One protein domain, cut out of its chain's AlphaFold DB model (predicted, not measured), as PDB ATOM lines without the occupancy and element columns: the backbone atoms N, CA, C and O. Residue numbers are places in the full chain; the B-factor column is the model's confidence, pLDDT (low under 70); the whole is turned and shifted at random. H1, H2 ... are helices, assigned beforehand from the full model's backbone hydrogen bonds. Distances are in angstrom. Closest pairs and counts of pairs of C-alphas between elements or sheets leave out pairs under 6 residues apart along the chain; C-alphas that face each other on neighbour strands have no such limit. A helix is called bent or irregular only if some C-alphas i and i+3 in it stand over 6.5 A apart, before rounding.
ATOM      1  N   GLN A 838     127.849 148.612 132.745       82.06
ATOM      2  CA  GLN A 838     128.322 148.323 131.384       82.06
ATOM      3  C   GLN A 838     127.388 148.897 130.303       82.06
ATOM      4  O   GLN A 838     127.870 149.496 129.343       82.06
ATOM      5  N   MET A 839     126.062 148.790 130.470       74.44
ATOM      6  CA  MET A 839     125.101 149.422 129.554       74.44
ATOM      7  C   MET A 839     125.149 150.956 129.586       74.44
ATOM      8  O   MET A 839     124.984 151.575 128.537       74.44
ATOM      9  N   MET A 840     125.370 151.580 130.749       73.38
ATOM     10  CA  MET A 840     125.506 153.039 130.833       73.38
ATOM     11  C   MET A 840     126.792 153.525 130.159       73.38
ATOM     12  O   MET A 840     126.732 154.448 129.354       73.38
ATOM     13  N   ASN A 841     127.930 152.866 130.398       82.00
ATOM     14  CA  ASN A 841     129.194 153.226 129.749       82.00
ATOM     15  C   ASN A 841     129.114 153.043 128.222       82.00
ATOM     16  O   ASN A 841     129.585 153.899 127.477       82.00
ATOM     17  N   GLN A 842     128.445 151.985 127.746       80.50
ATOM     18  CA  GLN A 842     128.172 151.797 126.319       80.50
ATOM     19  C   GLN A 842     127.274 152.903 125.737       80.50
ATOM     20  O   GLN A 842     127.527 153.351 124.623       80.50
ATOM     21  N   GLN A 843     126.264 153.381 126.474       76.38
ATOM     22  CA  GLN A 843     125.416 154.492 126.019       76.38
ATOM     23  C   GLN A 843     126.121 155.844 126.009       76.38
ATOM     24  O   GLN A 843     125.841 156.640 125.116       76.38
ATOM     25  N   ASN A 844     127.015 156.106 126.965       81.81
ATOM     26  CA  ASN A 844     127.838 157.313 126.949       81.81
ATOM     27  C   ASN A 844     128.712 157.309 125.686       81.81
ATOM     28  O   ASN A 844     128.581 158.203 124.862       81.81
ATOM     29  N   PHE A 845     129.438 156.214 125.431       86.19
ATOM     30  CA  PHE A 845     130.251 156.051 124.221       86.19
ATOM     31  C   PHE A 845     129.435 156.146 122.911       86.19
ATOM     32  O   PHE A 845     129.891 156.738 121.934       86.19
ATOM     33  N   GLU A 846     128.204 155.614 122.868       81.75
ATOM     34  CA  GLU A 846     127.283 155.833 121.738       81.75
ATOM     35  C   GLU A 846     126.857 157.307 121.600       81.75
ATOM     36  O   GLU A 846     126.710 157.795 120.478       81.75
ATOM     37  N   GLN A 847     126.662 158.036 122.706       80.88
ATOM     38  CA  GLN A 847     126.380 159.472 122.677       80.88
ATOM     39  C   GLN A 847     127.587 160.271 122.172       80.88
ATOM     40  O   GLN A 847     127.408 161.114 121.292       80.88
ATOM     41  N   ASP A 848     128.791 159.970 122.649       84.81
ATOM     42  CA  ASP A 848     130.020 160.665 122.266       84.81
ATOM     43  C   ASP A 848     130.310 160.482 120.766       84.81
ATOM     44  O   ASP A 848     130.569 161.460 120.059       84.81
ATOM     45  N   GLN A 849     130.115 159.272 120.221       82.69
ATOM     46  CA  GLN A 849     130.157 159.046 118.768       82.69
ATOM     47  C   GLN A 849     129.105 159.861 118.003       82.69
ATOM     48  O   GLN A 849     129.387 160.368 116.919       82.69
ATOM     49  N   ILE A 850     127.889 160.015 118.536       81.12
ATOM     50  CA  ILE A 850     126.834 160.814 117.892       81.12
ATOM     51  C   ILE A 850     127.170 162.313 117.920       81.12
ATOM     52  O   ILE A 850     126.829 163.028 116.975       81.12
ATOM     53  N   GLU A 851     127.851 162.799 118.958       82.75
ATOM     54  CA  GLU A 851     128.300 164.193 119.047       82.75
ATOM     55  C   GLU A 851     129.549 164.459 118.179       82.75
ATOM     56  O   GLU A 851     129.606 165.494 117.510       82.75
ATOM     57  N   GLN A 852     130.459 163.489 118.037       84.81
ATOM     58  CA  GLN A 852     131.570 163.531 117.075       84.81
ATOM     59  C   GLN A 852     131.080 163.473 115.611       84.81
ATOM     60  O   GLN A 852     131.516 164.247 114.760       84.81
ATOM     61  N   ILE A 853     130.099 162.622 115.297       81.56
ATOM     62  CA  ILE A 853     129.464 162.580 113.966       81.56
ATOM     63  C   ILE A 853     128.705 163.886 113.666       81.56
ATOM     64  O   ILE A 853     128.639 164.310 112.509       81.56
ATOM     65  N   ALA A 854     128.158 164.552 114.688       80.38
ATOM     66  CA  ALA A 854     127.534 165.863 114.538       80.38
ATOM     67  C   ALA A 854     128.550 166.985 114.263       80.38
ATOM     68  O   ALA A 854     128.256 167.871 113.458       80.38
ATOM     69  N   SER A 855     129.734 166.958 114.890       85.44
ATOM     70  CA  SER A 855     130.769 167.981 114.673       85.44
ATOM     71  C   SER A 855     131.400 167.898 113.278       85.44
ATOM     72  O   SER A 855     131.692 168.935 112.686       85.44
ATOM     73  N   MET A 856     131.498 166.697 112.693       87.25
ATOM     74  CA  MET A 856     131.981 166.478 111.320       87.25
ATOM     75  C   MET A 856     131.039 166.994 110.208       87.25
ATOM     76  O   MET A 856     131.340 166.839 109.026       87.25
ATOM     77  N   GLY A 857     129.880 167.582 110.535       85.50
ATOM     78  CA  GLY A 857     129.014 168.301 109.584       85.50
ATOM     79  C   GLY A 857     128.299 167.458 108.511       85.50
ATOM     80  O   GLY A 857     127.459 167.985 107.783       85.50
ATOM     81  N   GLY A 858     128.580 166.155 108.415       84.44
ATOM     82  CA  GLY A 858     128.017 165.253 107.399       84.44
ATOM     83  C   GLY A 858     126.568 164.801 107.636       84.44
ATOM     84  O   GLY A 858     125.985 164.148 106.770       84.44
ATOM     85  N   VAL A 859     125.970 165.128 108.787       86.50
ATOM     86  CA  VAL A 859     124.608 164.713 109.167       86.50
ATOM     87  C   VAL A 859     123.693 165.928 109.272       86.50
ATOM     88  O   VAL A 859     124.002 166.898 109.960       86.50
ATOM     89  N   SER A 860     122.529 165.872 108.618       91.75
ATOM     90  CA  SER A 860     121.564 166.973 108.682       91.75
ATOM     91  C   SER A 860     120.975 167.133 110.088       91.75
ATOM     92  O   SER A 860     120.702 166.151 110.780       91.75
ATOM     93  N   GLU A 861     120.697 168.375 110.491       87.12
ATOM     94  CA  GLU A 861     120.127 168.716 111.806       87.12
ATOM     95  C   GLU A 861     118.866 167.889 112.137       87.12
ATOM     96  O   GLU A 861     118.689 167.422 113.261       87.12
ATOM     97  N   GLN A 862     118.031 167.605 111.130       89.25
ATOM     98  CA  GLN A 862     116.821 166.790 111.272       89.25
ATOM     99  C   GLN A 862     117.104 165.294 111.531       89.25
ATOM    100  O   GLN A 862     116.321 164.632 112.215       89.25
ATOM    101  N   GLN A 863     118.209 164.748 111.013       83.81
ATOM    102  CA  GLN A 863     118.668 163.392 111.345       83.81
ATOM    103  C   GLN A 863     119.278 163.355 112.752       83.81
ATOM    104  O   GLN A 863     118.966 162.450 113.523       83.81
ATOM    105  N   LEU A 864     120.072 164.366 113.120       86.81
ATOM    106  CA  LEU A 864     120.654 164.481 114.459       86.81
ATOM    107  C   LEU A 864     119.570 164.582 115.546       86.81
ATOM    108  O   LEU A 864     119.634 163.883 116.558       86.81
ATOM    109  N   GLU A 865     118.528 165.387 115.321       90.19
ATOM    110  CA  GLU A 865     117.391 165.487 116.243       90.19
ATOM    111  C   GLU A 865     116.607 164.160 116.342       90.19
ATOM    112  O   GLU A 865     116.069 163.829 117.402       90.19
ATOM    113  N   MET A 866     116.575 163.360 115.267       91.50
ATOM    114  CA  MET A 866     115.967 162.025 115.271       91.50
ATOM    115  C   MET A 866     116.773 161.033 116.123       91.50
ATOM    116  O   MET A 866     116.176 160.350 116.957       91.50
ATOM    117  N   LEU A 867     118.107 160.999 115.987       85.62
ATOM    118  CA  LEU A 867     118.973 160.171 116.838       85.62
ATOM    119  C   LEU A 867     118.860 160.583 118.312       85.62
ATOM    120  O   LEU A 867     118.621 159.727 119.166       85.62
ATOM    121  N   LYS A 868     118.922 161.887 118.620       86.12
ATOM    122  CA  LYS A 868     118.772 162.388 120.001       86.12
ATOM    123  C   LYS A 868     117.407 162.016 120.607       86.12
ATOM    124  O   LYS A 868     117.334 161.649 121.780       86.12
ATOM    125  N   LYS A 869     116.326 162.001 119.815       90.38
ATOM    126  CA  LYS A 869     115.002 161.504 120.249       90.38
ATOM    127  C   LYS A 869     114.953 159.984 120.448       90.38
ATOM    128  O   LYS A 869     114.263 159.532 121.363       90.38
ATOM    129  N   GLN A 870     115.670 159.201 119.640       85.75
ATOM    130  CA  GLN A 870     115.757 157.743 119.784       85.75
ATOM    131  C   GLN A 870     116.555 157.339 121.034       85.75
ATOM    132  O   GLN A 870     116.067 156.542 121.835       85.75
ATOM    133  N   MET A 871     117.721 157.949 121.254       83.81
ATOM    134  CA  MET A 871     118.544 157.778 122.457       83.81
ATOM    135  C   MET A 871     117.755 158.125 123.730       83.81
ATOM    136  O   MET A 871     117.655 157.309 124.648       83.81
ATOM    137  N   LEU A 872     117.089 159.287 123.756       87.62
ATOM    138  CA  LEU A 872     116.251 159.712 124.884       87.62
ATOM    139  C   LEU A 872     115.085 158.744 125.162       87.62
ATOM    140  O   LEU A 872     114.625 158.647 126.302       87.62
ATOM    141  N   LEU A 873     114.591 158.026 124.147       89.38
ATOM    142  CA  LEU A 873     113.561 157.000 124.315       89.38
ATOM    143  C   LEU A 873     114.129 155.714 124.938       89.38
ATOM    144  O   LEU A 873     113.492 155.173 125.841       89.38
ATOM    145  N   MET A 874     115.322 155.267 124.526       79.69
ATOM    146  CA  MET A 874     116.001 154.115 125.144       79.69
ATOM    147  C   MET A 874     116.345 154.393 126.611       79.69
ATOM    148  O   MET A 874     115.966 153.618 127.489       79.69
ATOM    149  N   GLN A 875     116.939 155.555 126.902       79.69
ATOM    150  CA  GLN A 875     117.278 155.952 128.273       79.69
ATOM    151  C   GLN A 875     116.026 156.088 129.167       79.69
ATOM    152  O   GLN A 875     116.072 155.811 130.366       79.69
ATOM    153  N   LYS A 876     114.869 156.469 128.595       83.62
ATOM    154  CA  LYS A 876     113.575 156.474 129.305       83.62
ATOM    155  C   LYS A 876     112.976 155.086 129.522       83.62
ATOM    156  O   LYS A 876     112.260 154.928 130.504       83.62
ATOM    157  N   GLN A 877     113.233 154.114 128.647       75.69
ATOM    158  CA  GLN A 877     112.823 152.724 128.878       75.69
ATOM    159  C   GLN A 877     113.684 152.067 129.960       75.69
ATOM    160  O   GLN A 877     113.130 151.473 130.875       75.69
ATOM    161  N   GLN A 878     115.008 152.246 129.928       68.62
ATOM    162  CA  GLN A 878     115.888 151.717 130.979       68.62
ATOM    163  C   GLN A 878     115.598 152.320 132.358       68.62
ATOM    164  O   GLN A 878     115.557 151.585 133.332       68.62
ATOM    165  N   LYS A 879     115.280 153.620 132.456       75.19
ATOM    166  CA  LYS A 879     114.822 154.254 133.715       75.19
ATOM    167  C   LYS A 879     113.422 153.793 134.188       75.19
ATOM    168  O   LYS A 879     112.867 154.390 135.109       75.19
ATOM    169  N   GLN A 880     112.831 152.779 133.549       70.81
ATOM    170  CA  GLN A 880     111.577 152.112 133.936       70.81
ATOM    171  C   GLN A 880     111.739 150.590 134.133       70.81
ATOM    172  O   GLN A 880     110.737 149.918 134.396       70.81
ATOM    173  N   CYS A 881     112.959 150.059 134.000       57.56
ATOM    174  CA  CYS A 881     113.313 148.658 134.241       57.56
ATOM    175  C   CYS A 881     114.092 148.496 135.553       57.56
ATOM    176  O   CYS A 881     113.976 147.388 136.118       57.56
TER     177      CYS A 881
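This is residues 838 to 881 of the 881 residues of an uncharacterized protein of Oxytricha trifallax (UniProt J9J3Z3). The model is a helical hairpin: two long helices of equal residue count, H1 and H2, run side by side in opposite ways, joined at one end by a tight turn. They come closest near that turn, between Ala 854 and Leu 864, their lines stand at a shallow tilt of 9 degrees, and a short tail, residues 879 to 881, follows H2 at the other end. The printed part has 44 residues with two named helices, H1 then H2, and no named strand, and its class is all helix. It is only just loose, close to compact, with a radius of gyration of the C-alphas of 11.4 A, and its flat outline spans 35 by 20 by 7 A.

H1 holds residues 838 to 855 and measures 25.9 A from first to last C-alpha. It begins at C-alpha 838, at (128.322, 148.323, 131.384), and ends at C-alpha 855, at (130.769, 167.981, 114.673). H2 holds residues 861 to 878 and measures 26.0 A, ending at C-alpha 878, at (115.888, 151.717, 130.979). Neither helix is bent.

H1 and H2 only just touch, with 3 pairs of C-alphas within 8 A. The closest are the C-alphas of Ala 854 and Leu 864, 7.0 A apart. H1 touches H2 with residues 850 to 854 alone, and H2 touches H1 with residues 864 to 867 alone. Their lines stand at a shallow tilt of 9 degrees, and they run opposite ways, with centres 11.8 A apart. The two form a helical hairpin. In H1 and H2 every O i to N i+4 pair is within hydrogen-bond range.

The two C-alphas farthest apart are those of Gly 857 and Cys 881, at 35.2 A. The printed part has no cut, and Cys 881 is the chain's last residue. The link from H1 to H2, 5 residues, is tight. The mean pLDDT of the printed part is 82.4, and residues 878 and 881 are under 70.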